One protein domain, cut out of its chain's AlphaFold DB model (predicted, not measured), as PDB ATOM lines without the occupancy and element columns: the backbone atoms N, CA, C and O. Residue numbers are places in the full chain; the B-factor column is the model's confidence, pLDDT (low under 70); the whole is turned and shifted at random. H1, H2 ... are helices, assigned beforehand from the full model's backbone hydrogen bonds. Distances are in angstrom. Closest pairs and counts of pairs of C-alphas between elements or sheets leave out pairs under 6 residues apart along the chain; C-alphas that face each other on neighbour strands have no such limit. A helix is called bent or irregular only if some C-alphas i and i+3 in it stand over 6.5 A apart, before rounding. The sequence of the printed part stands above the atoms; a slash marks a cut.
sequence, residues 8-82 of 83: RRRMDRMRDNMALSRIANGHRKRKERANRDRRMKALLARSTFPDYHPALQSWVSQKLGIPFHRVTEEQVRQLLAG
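This is residues 8 to 82 of the 83 residues of an uncharacterized protein of Gemmata sp (UniProt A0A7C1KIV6). Picture a long helical arm with a small compact head at one end: H1 sticks out alone over residues 8 to 35, and its last turns enter a head that also holds the two short helices H2 and H3, set crosswise to each other. The arm makes the length, while the head, the 47 residues left without it, spans 22 by 21 by 18 A. The printed part has 75 residues with three named helices, H1, H2 and H3 in that order along the chain, and no named strand, and its class is all helix. The whole is extended, with a radius of gyration of the C-alphas of 18.8 A and spans of 59, 21 and 20 A.

Find C-alpha 8 at (94.405, 90.569, 67.260); from there H1 runs through residues 8 to 46, 56.4 A from first to last C-alpha, to C-alpha 46 at (108.155, 63.062, 114.523). Go on past a short link of 7 residues to Pro 54, where H2 begins; it covers residues 54 to 64 and measures 15.4 A. After a short link of 8 residues you reach H3, residues 73 to 81, 12.1 A long, which ends at C-alpha 81 at (119.295, 71.731, 112.230).

Start with H1, whose residues 8 to 35 stand free, with no C-alpha 8 or more residues away along the chain within 10 A. Look next at residues 40 to 44, the part of H1 that touches H2. The two helices only just touch, with 3 pairs of C-alphas within 8 A; the closest C-alphas, those of Met 40 and Leu 56, are 6.8 A apart. The lines of H1 and H2 are about perpendicular, at 77 degrees. H1 and H3 are close but not clearly touching, and their closest C-alphas, those of Lys 41 and Leu 80, are 6.6 A apart. These two run opposite ways at a steep tilt of 62 degrees. H2 and H3 are also close but not clearly touching, with the C-alphas of Val 60 and Val 76 the closest at 7.5 A. Their lines are about perpendicular, at 76 degrees. In H1, H2 and H3 every backbone O i to N i+4 pair is within hydrogen-bond range, and no helix is bent.

The two C-alphas farthest apart, those of Arg 8 and Thr 48, are 59.6 A from each other. The printed part has no cut from residue 8 to residue 82, and neither link between the helices is long. In the B-factor column the mean pLDDT of the printed part is 85.2; look at residues 49 to 50 and residue 82 for the values under 70.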
ATOM      1  N   ARG A   8      93.161  89.970  66.762       88.06
ATOM      2  CA  ARG A   8      94.405  90.569  67.260       88.06
ATOM      3  C   ARG A   8      94.272  91.068  68.702       88.06
ATOM      4  O   ARG A   8      94.992  90.590  69.571       88.06
ATOM      5  N   ARG A   9      93.283  91.929  68.983       87.50
ATOM      6  CA  ARG A   9      93.043  92.468  70.338       87.50
ATOM      7  C   ARG A   9      92.728  91.372  71.356       87.50
ATOM      8  O   ARG A   9      93.095  91.490  72.522       87.50
ATOM      9  N   ARG A  10      92.060  90.297  70.926       87.69
ATOM     10  CA  ARG A  10      91.807  89.128  71.777       87.69
ATOM     11  C   ARG A  10      93.109  88.417  72.156       87.69
ATOM     12  O   ARG A  10      93.294  88.118  73.331       87.69
ATOM     13  N   MET A  11      93.994  88.166  71.192       91.06
ATOM     14  CA  MET A  11      95.267  87.484  71.450       91.06
ATOM     15  C   MET A  11      96.204  88.316  72.327       91.06
ATOM     16  O   MET A  11      96.814  87.764  73.238       91.06
ATOM     17  N   ASP A  12      96.271  89.630  72.110       91.06
ATOM     18  CA  ASP A  12      97.097  90.527  72.930       91.06
ATOM     19  C   ASP A  12      96.615  90.531  74.388       91.06
ATOM     20  O   ASP A  12      97.382  90.211  75.293       91.06
ATOM     21  N   ARG A  13      95.302  90.682  74.609       88.50
ATOM     22  CA  ARG A  13      94.708  90.566  75.951       88.50
ATOM     23  C   ARG A  13      94.982  89.206  76.604       88.50
ATOM     24  O   ARG A  13      95.217  89.137  77.808       88.50
ATOM     25  N   MET A  14      94.934  88.107  75.845       90.12
ATOM     26  CA  MET A  14      95.258  86.780  76.384       90.12
ATOM     27  C   MET A  14      96.719  86.694  76.837       90.12
ATOM     28  O   MET A  14      96.983  86.103  77.884       90.12
ATOM     29  N   ARG A  15      97.660  87.286  76.091       90.94
ATOM     30  CA  ARG A  15      99.080  87.331  76.475       90.94
ATOM     31  C   ARG A  15      99.286  88.122  77.761       90.94
ATOM     32  O   ARG A  15      99.935  87.603  78.672       90.94
ATOM     33  N   ASP A  16      98.665  89.291  77.870       91.12
ATOM     34  CA  ASP A  16      98.752  90.141  79.062       91.12
ATOM     35  C   ASP A  16      98.173  89.429  80.293       91.12
ATOM     36  O   ASP A  16      98.820  89.322  81.338       91.12
ATOM     37  N   ASN A  17      96.994  88.816  80.145       91.81
ATOM     38  CA  ASN A  17      96.360  88.045  81.214       91.81
ATOM     39  C   ASN A  17      97.204  86.832  81.639       91.81
ATOM     40  O   ASN A  17      97.287  86.515  82.829       91.81
ATOM     41  N   MET A  18      97.856  86.149  80.692       91.75
ATOM     42  CA  MET A  18      98.778  85.054  81.007       91.75
ATOM     43  C   MET A  18     100.000  85.545  81.786       91.75
ATOM     44  O   MET A  18     100.427  84.859  82.716       91.75
ATOM     45  N   ALA A  19     100.559  86.707  81.441       91.06
ATOM     46  CA  ALA A  19     101.690  87.287  82.163       91.06
ATOM     47  C   ALA A  19     101.314  87.604  83.620       91.06
ATOM     48  O   ALA A  19     101.992  87.146  84.544       91.06
ATOM     49  N   LEU A  20     100.177  88.274  83.830       92.06
ATOM     50  CA  LEU A  20      99.655  88.587  85.165       92.06
ATOM     51  C   LEU A  20      99.397  87.317  85.990       92.06
ATOM     52  O   LEU A  20      99.822  87.214  87.143       92.06
ATOM     53  N   SER A  21      98.768  86.310  85.381       91.50
ATOM     54  CA  SER A  21      98.496  85.022  86.027       91.50
ATOM     55  C   SER A  21      99.778  84.286  86.424       91.50
ATOM     56  O   SER A  21      99.866  83.738  87.526       91.50
ATOM     57  N   ARG A  22     100.810  84.288  85.568       90.81
ATOM     58  CA  ARG A  22     102.109  83.662  85.870       90.81
ATOM     59  C   ARG A  22     102.793  84.322  87.063       90.81
ATOM     60  O   ARG A  22     103.293  83.598  87.925       90.81
ATOM     61  N   ILE A  23     102.769  85.653  87.143       90.69
ATOM     62  CA  ILE A  23     103.336  86.399  88.273       90.69
ATOM     63  C   ILE A  23     102.597  86.026  89.565       90.69
ATOM     64  O   ILE A  23     103.217  85.513  90.502       90.69
ATOM     65  N   ALA A  24     101.270  86.181  89.592       90.38
ATOM     66  CA  ALA A  24     100.454  85.902  90.774       90.38
ATOM     67  C   ALA A  24     100.600  84.446  91.258       90.38
ATOM     68  O   ALA A  24     100.847  84.182  92.441       90.38
ATOM     69  N   ASN A  25     100.532  83.484  90.334       91.50
ATOM     70  CA  ASN A  25     100.692  82.067  90.653       91.50
ATOM     71  C   ASN A  25     102.121  81.722  91.085       91.50
ATOM     72  O   ASN A  25     102.308  80.835  91.915       91.50
ATOM     73  N   GLY A  26     103.136  82.421  90.573       90.12
ATOM     74  CA  GLY A  26     104.525  82.245  90.988       90.12
ATOM     75  C   GLY A  26     104.725  82.518  92.481       90.12
ATOM     76  O   GLY A  26     105.355  81.716  93.175       90.12
ATOM     77  N   HIS A  27     104.147  83.604  93.006       87.50
ATOM     78  CA  HIS A  27     104.176  83.909  94.442       87.50
ATOM     79  C   HIS A  27     103.461  82.836  95.272       87.50
ATOM     80  O   HIS A  27     104.029  82.332  96.245       87.50
ATOM     81  N   ARG A  28     102.258  82.421  94.853       89.62
ATOM     82  CA  ARG A  28     101.490  81.369  95.539       89.62
ATOM     83  C   ARG A  28     102.252  80.042  95.581       89.62
ATOM     84  O   ARG A  28     102.411  79.468  96.654       89.62
ATOM     85  N   LYS A  29     102.826  79.612  94.452       88.00
ATOM     86  CA  LYS A  29     103.622  78.377  94.353       88.00
ATOM     87  C   LYS A  29     104.886  78.416  95.211       88.00
ATOM     88  O   LYS A  29     105.271  77.388  95.761       88.00
ATOM     89  N   ARG A  30     105.552  79.574  95.336       89.81
ATOM     90  CA  ARG A  30     106.702  79.732  96.247       89.81
ATOM     91  C   ARG A  30     106.284  79.544  97.707       89.81
ATOM     92  O   ARG A  30     106.923  78.774  98.418       89.81
ATOM     93  N   LYS A  31     105.179  80.175  98.121       91.06
ATOM     94  CA  LYS A  31     104.611  80.013  99.470       91.06
ATOM     95  C   LYS A  31     104.208  78.562  99.746       91.06
ATOM     96  O   LYS A  31     104.522  78.027 100.803       91.06
ATOM     97  N   GLU A  32     103.557  77.901  98.793       91.00
ATOM     98  CA  GLU A  32     103.169  76.491  98.915       91.00
ATOM     99  C   GLU A  32     104.372  75.553  99.029       91.00
ATOM    100  O   GLU A  32     104.341  74.635  99.848       91.00
ATOM    101  N   ARG A  33     105.446  75.799  98.267       88.50
ATOM    102  CA  ARG A  33     106.701  75.043  98.384       88.50
ATOM    103  C   ARG A  33     107.316  75.187  99.775       88.50
ATOM    104  O   ARG A  33     107.590  74.172 100.406       88.50
ATOM    105  N   ALA A  34     107.418  76.412 100.293       88.94
ATOM    106  CA  ALA A  34     107.904  76.656 101.653       88.94
ATOM    107  C   ALA A  34     107.019  75.978 102.718       88.94
ATOM    108  O   ALA A  34     107.518  75.339 103.643       88.94
ATOM    109  N   ASN A  35     105.694  76.036 102.558       89.25
ATOM    110  CA  ASN A  35     104.755  75.362 103.455       89.25
ATOM    111  C   ASN A  35     104.878  73.835 103.393       89.25
ATOM    112  O   ASN A  35     104.770  73.167 104.422       89.25
ATOM    113  N   ARG A  36     105.077  73.263 102.198       87.94
ATOM    114  CA  ARG A  36     105.323  71.827 102.022       87.94
ATOM    115  C   ARG A  36     106.616  71.425 102.717       87.94
ATOM    116  O   ARG A  36     106.585  70.466 103.477       87.94
ATOM    117  N   ASP A  37     107.692  72.181 102.524       87.44
ATOM    118  CA  ASP A  37     108.973  71.922 103.182       87.44
ATOM    119  C   ASP A  37     108.840  71.979 104.709       87.44
ATOM    120  O   ASP A  37     109.292  71.066 105.394       87.44
ATOM    121  N   ARG A  38     108.120  72.972 105.249       88.31
ATOM    122  CA  ARG A  38     107.830  73.056 106.689       88.31
ATOM    123  C   ARG A  38     107.056  71.839 107.201       88.31
ATOM    124  O   ARG A  38     107.393  71.300 108.250       88.31
ATOM    125  N   ARG A  39     106.029  71.389 106.467       87.75
ATOM    126  CA  ARG A  39     105.266  70.180 106.828       87.75
ATOM    127  C   ARG A  39     106.139  68.931 106.799       87.75
ATOM    128  O   ARG A  39     106.024  68.112 107.700       87.75
ATOM    129  N   MET A  40     107.002  68.787 105.793       86.06
ATOM    130  CA  MET A  40     107.883  67.621 105.687       86.06
ATOM    131  C   MET A  40     108.941  67.614 106.788       86.06
ATOM    132  O   MET A  40     109.119  66.572 107.406       86.06
ATOM    133  N   LYS A  41     109.543  68.762 107.132       85.62
ATOM    134  CA  LYS A  41     110.426  68.881 108.308       85.62
ATOM    135  C   LYS A  41     109.710  68.483 109.607       85.62
ATOM    136  O   LYS A  41     110.267  67.744 110.406       85.62
ATOM    137  N   ALA A  42     108.466  68.928 109.799       86.81
ATOM    138  CA  ALA A  42     107.686  68.586 110.990       86.81
ATOM    139  C   ALA A  42     107.349  67.088 111.082       86.81
ATOM    140  O   ALA A  42     107.352  66.531 112.176       86.81
ATOM    141  N   LEU A  43     107.064  66.434 109.951       85.12
ATOM    142  CA  LEU A  43     106.875  64.982 109.913       85.12
ATOM    143  C   LEU A  43     108.187  64.243 110.171       85.12
ATOM    144  O   LEU A  43     108.188  63.304 110.955       85.12
ATOM    145  N   LEU A  44     109.288  64.710 109.576       83.75
ATOM    146  CA  LEU A  44     110.617  64.133 109.752       83.75
ATOM    147  C   LEU A  44     111.050  64.154 111.225       83.75
ATOM    148  O   LEU A  44     111.560  63.160 111.717       83.75
ATOM    149  N   ALA A  45     110.771  65.247 111.942       80.81
ATOM    150  CA  ALA A  45     111.058  65.369 113.372       80.81
ATOM    151  C   ALA A  45     110.203  64.449 114.267       80.81
ATOM    152  O   ALA A  45     110.579  64.187 115.404       80.81
ATOM    153  N   ARG A  46     109.037  63.990 113.788       81.81
ATOM    154  CA  ARG A  46     108.155  63.062 114.523       81.81
ATOM    155  C   ARG A  46     108.423  61.595 114.199       81.81
ATOM    156  O   ARG A  46     107.982  60.732 114.949       81.81
ATOM    157  N   SER A  47     109.056  61.317 113.065       77.12
ATOM    158  CA  SER A  47     109.348  59.962 112.600       77.12
ATOM    159  C   SER A  47     110.737  59.503 113.031       77.12
ATOM    160  O   SER A  47     111.666  60.304 113.079       77.12
ATOM    161  N   THR A  48     110.890  58.203 113.256       74.50
ATOM    162  CA  THR A  48     112.173  57.577 113.595       74.50
ATOM    163  C   THR A  48     112.866  57.078 112.323       74.50
ATOM    164  O   THR A  48     112.232  56.450 111.476       74.50
ATOM    165  N   PHE A  49     114.163  57.359 112.168       66.62
ATOM    166  CA  PHE A  49     115.007  56.750 111.129       66.62
ATOM    167  C   PHE A  49     115.198  55.253 111.444       66.62
ATOM    168  O   PHE A  49     115.438  54.954 112.613       66.62
ATOM    169  N   PRO A  50     115.130  54.298 110.490       63.22
ATOM    170  CA  PRO A  50     115.054  54.411 109.025       63.22
ATOM    171  C   PRO A  50     113.640  54.276 108.418       63.22
ATOM    172  O   PRO A  50     113.491  54.386 107.197       63.22
ATOM    173  N   ASP A  51     112.603  54.076 109.236       72.75
ATOM    174  CA  ASP A  51     111.226  53.805 108.792       72.75
ATOM    175  C   ASP A  51     110.475  55.077 108.378       72.75
ATOM    176  O   ASP A  51     109.419  55.449 108.897       72.75
ATOM    177  N   TYR A  52     111.024  55.778 107.390       78.12
ATOM    178  CA  TYR A  52     110.347  56.908 106.780       78.12
ATOM    179  C   TYR A  52     109.350  56.454 105.729       78.12
ATOM    180  O   TYR A  52     109.660  55.665 104.837       78.12
ATOM    181  N   HIS A  53     108.168  57.064 105.769       83.38
ATOM    182  CA  HIS A  53     107.197  56.955 104.691       83.38
ATOM    183  C   HIS A  53     107.869  57.300 103.340       83.38
ATOM    184  O   HIS A  53     108.604  58.292 103.276       83.38
ATOM    185  N   PRO A  54     107.598  56.578 102.236       85.44
ATOM    186  CA  PRO A  54     108.277  56.777 100.945       85.44
ATOM    187  C   PRO A  54     108.282  58.228 100.434       85.44
ATOM    188  O   PRO A  54     109.238  58.693  99.814       85.44
ATOM    189  N   ALA A  55     107.229  58.992 100.743       86.00
ATOM    190  CA  ALA A  55     107.161  60.420 100.420       86.00
ATOM    191  C   ALA A  55     108.234  61.267 101.133       86.00
ATOM    192  O   ALA A  55     108.754  62.212 100.538       86.00
ATOM    193  N   LEU A  56     108.571  60.936 102.385       85.56
ATOM    194  CA  LEU A  56     109.650  61.579 103.136       85.56
ATOM    195  C   LEU A  56     111.008  61.160 102.580       85.56
ATOM    196  O   LEU A  56     111.845  62.026 102.357       85.56
ATOM    197  N   GLN A  57     111.196  59.876 102.256       85.12
ATOM    198  CA  GLN A  57     112.431  59.381 101.634       85.12
ATOM    199  C   GLN A  57     112.736  60.104 100.313       85.12
ATOM    200  O   GLN A  57     113.846  60.594 100.095       85.12
ATOM    201  N   SER A  58     111.723  60.232  99.447       88.00
ATOM    202  CA  SER A  58     111.834  60.964  98.181       88.00
ATOM    203  C   SER A  58     112.118  62.451  98.407       88.00
ATOM    204  O   SER A  58     112.965  63.026  97.727       88.00
ATOM    205  N   TRP A  59     111.464  63.079  99.389       89.19
ATOM    206  CA  TRP A  59     111.693  64.488  99.709       89.19
ATOM    207  C   TRP A  59     113.100  64.744 100.269       89.19
ATOM    208  O   TRP A  59     113.768  65.664  99.805       89.19
ATOM    209  N   VAL A  60     113.580  63.911 101.197       86.88
ATOM    210  CA  VAL A  60     114.950  63.980 101.735       86.88
ATOM    211  C   VAL A  60     115.967  63.807 100.608       86.88
ATOM    212  O   VAL A  60     116.885  64.616 100.486       86.88
ATOM    213  N   SER A  61     115.753  62.831  99.719       88.12
ATOM    214  CA  SER A  61     116.625  62.613  98.557       88.12
ATOM    215  C   SER A  61     116.677  63.833  97.635       88.12
ATOM    216  O   SER A  61     117.747  64.230  97.189       88.12
ATOM    217  N   GLN A  62     115.534  64.480  97.381       89.31
ATOM    218  CA  GLN A  62     115.472  65.706  96.574       89.31
ATOM    219  C   GLN A  62     116.179  66.893  97.238       89.31
ATOM    220  O   GLN A  62     116.706  67.750  96.534       89.31
ATOM    221  N   LYS A  63     116.176  66.976  98.575       87.94
ATOM    222  CA  LYS A  63     116.848  68.056  99.313       87.94
ATOM    223  C   LYS A  63     118.357  67.862  99.414       87.94
ATOM    224  O   LYS A  63     119.073  68.854  99.348       87.94
ATOM    225  N   LEU A  64     118.821  66.621  99.555       86.00
ATOM    226  CA  LEU A  64     120.250  66.294  99.633       86.00
ATOM    227  C   LEU A  64     120.893  66.080  98.258       86.00
ATOM    228  O   LEU A  64     122.109  66.148  98.144       86.00
ATOM    229  N   GLY A  65     120.101  65.798  97.219       87.06
ATOM    230  CA  GLY A  65     120.615  65.392  95.907       87.06
ATOM    231  C   GLY A  65     121.217  63.982  95.898       87.06
ATOM    232  O   GLY A  65     121.906  63.614  94.950       87.06
ATOM    233  N   ILE A  66     120.966  63.189  96.943       87.44
ATOM    234  CA  ILE A  66     121.542  61.858  97.158       87.44
ATOM    235  C   ILE A  66     120.398  60.833  97.221       87.44
ATOM    236  O   ILE A  66     119.356  61.130  97.809       87.44
ATOM    237  N   PRO A  67     120.547  59.623  96.648       86.88
ATOM    238  CA  PRO A  67     119.565  58.553  96.811       86.88
ATOM    239  C   PRO A  67     119.379  58.163  98.285       86.88
ATOM    240  O   PRO A  67     120.366  57.997  98.996       86.88
ATOM    241  N   PHE A  68     118.136  57.920  98.720       81.88
ATOM    242  CA  PHE A  68     117.811  57.636 100.127       81.88
ATOM    243  C   PHE A  68     118.649  56.515 100.767       81.88
ATOM    244  O   PHE A  68     119.057  56.639 101.912       81.88
ATOM    245  N   HIS A  69     118.985  55.457 100.019       81.88
ATOM    246  CA  HIS A  69     119.797  54.342 100.527       81.88
ATOM    247  C   HIS A  69     121.242  54.726 100.911       81.88
ATOM    248  O   HIS A  69     121.935  53.923 101.524       81.88
ATOM    249  N   ARG A  70     121.715  55.920 100.529       84.38
ATOM    250  CA  ARG A  70     123.034  56.464 100.902       84.38
ATOM    251  C   ARG A  70     122.937  57.594 101.928       84.38
ATOM    252  O   ARG A  70     123.958  58.187 102.262       84.38
ATOM    253  N   VAL A  71     121.726  57.934 102.370       83.12
ATOM    254  CA  VAL A  71     121.496  59.017 103.326       83.12
ATOM    255  C   VAL A  71     121.791  58.510 104.733       83.12
ATOM    256  O   VAL A  71     121.240  57.496 105.159       83.12
ATOM    257  N   THR A  72     122.641  59.230 105.462       83.56
ATOM    258  CA  THR A  72     122.945  58.933 106.870       83.56
ATOM    259  C   THR A  72     122.028  59.711 107.811       83.56
ATOM    260  O   THR A  72     121.498  60.769 107.458       83.56
ATOM    261  N   GLU A  73     121.857  59.221 109.042       80.69
ATOM    262  CA  GLU A  73     121.059  59.915 110.062       80.69
ATOM    263  C   GLU A  73     121.602  61.329 110.349       80.69
ATOM    264  O   GLU A  73     120.835  62.273 110.541       80.69
ATOM    265  N   GLU A  74     122.924  61.510 110.287       81.06
ATOM    266  CA  GLU A  74     123.580  62.809 110.467       81.06
ATOM    267  C   GLU A  74     123.163  63.831 109.406       81.06
ATOM    268  O   GLU A  74     122.868  64.975 109.744       81.06
ATOM    269  N   GLN A  75     123.062  63.428 108.135       81.25
ATOM    270  CA  GLN A  75     122.605  64.308 107.051       81.25
ATOM    271  C   GLN A  75     121.139  64.719 107.233       81.25
ATOM    272  O   GLN A  75     120.758  65.861 106.962       81.25
ATOM    273  N   VAL A  76     120.308  63.803 107.737       81.19
ATOM    274  CA  VAL A  76     118.910  64.098 108.077       81.19
ATOM    275  C   VAL A  76     118.836  65.066 109.261       81.19
ATOM    276  O   VAL A  76     118.043  66.010 109.243       81.19
ATOM    277  N   ARG A  77     119.700  64.890 110.265       80.19
ATOM    278  CA  ARG A  77     119.800  65.795 111.413       80.19
ATOM    279  C   ARG A  77     120.300  67.178 111.003       80.19
ATOM    280  O   ARG A  77     119.739  68.166 111.461       80.19
ATOM    281  N   GLN A  78     121.266  67.273 110.089       82.38
ATOM    282  CA  GLN A  78     121.712  68.544 109.507       82.38
ATOM    283  C   GLN A  78     120.585  69.248 108.732       82.38
ATOM    284  O   GLN A  78     120.416  70.457 108.858       82.38
ATOM    285  N   LEU A  79     119.747  68.508 107.995       81.31
ATOM    286  CA  LEU A  79     118.554  69.063 107.333       81.31
ATOM    287  C   LEU A  79     117.515  69.639 108.312       81.31
ATOM    288  O   LEU A  79     116.796  70.588 107.970       81.31
ATOM    289  N   LEU A  80     117.414  69.051 109.507       77.38
ATOM    290  CA  LEU A  80     116.570  69.547 110.596       77.38
ATOM    291  C   LEU A  80     117.209  70.744 111.309       77.38
ATOM    292  O   LEU A  80     116.502  71.705 111.595       77.38
ATOM    293  N   ALA A  81     118.524  70.698 111.541       73.12
ATOM    294  CA  ALA A  81     119.295  71.731 112.230       73.12
ATOM    295  C   ALA A  81     119.560  72.979 111.373       73.12
ATOM    296  O   ALA A  81     119.817  74.036 111.931       73.12
ATOM    297  N   GLY A  82     119.472  72.869 110.040       58.41
ATOM    298  CA  GLY A  82     119.600  73.975 109.091       58.41
ATOM    299  C   GLY A  82     118.452  74.984 109.195       58.41
ATOM    300  O   GLY A  82     117.498  74.945 108.398       58.41
TER     301      GLY A  82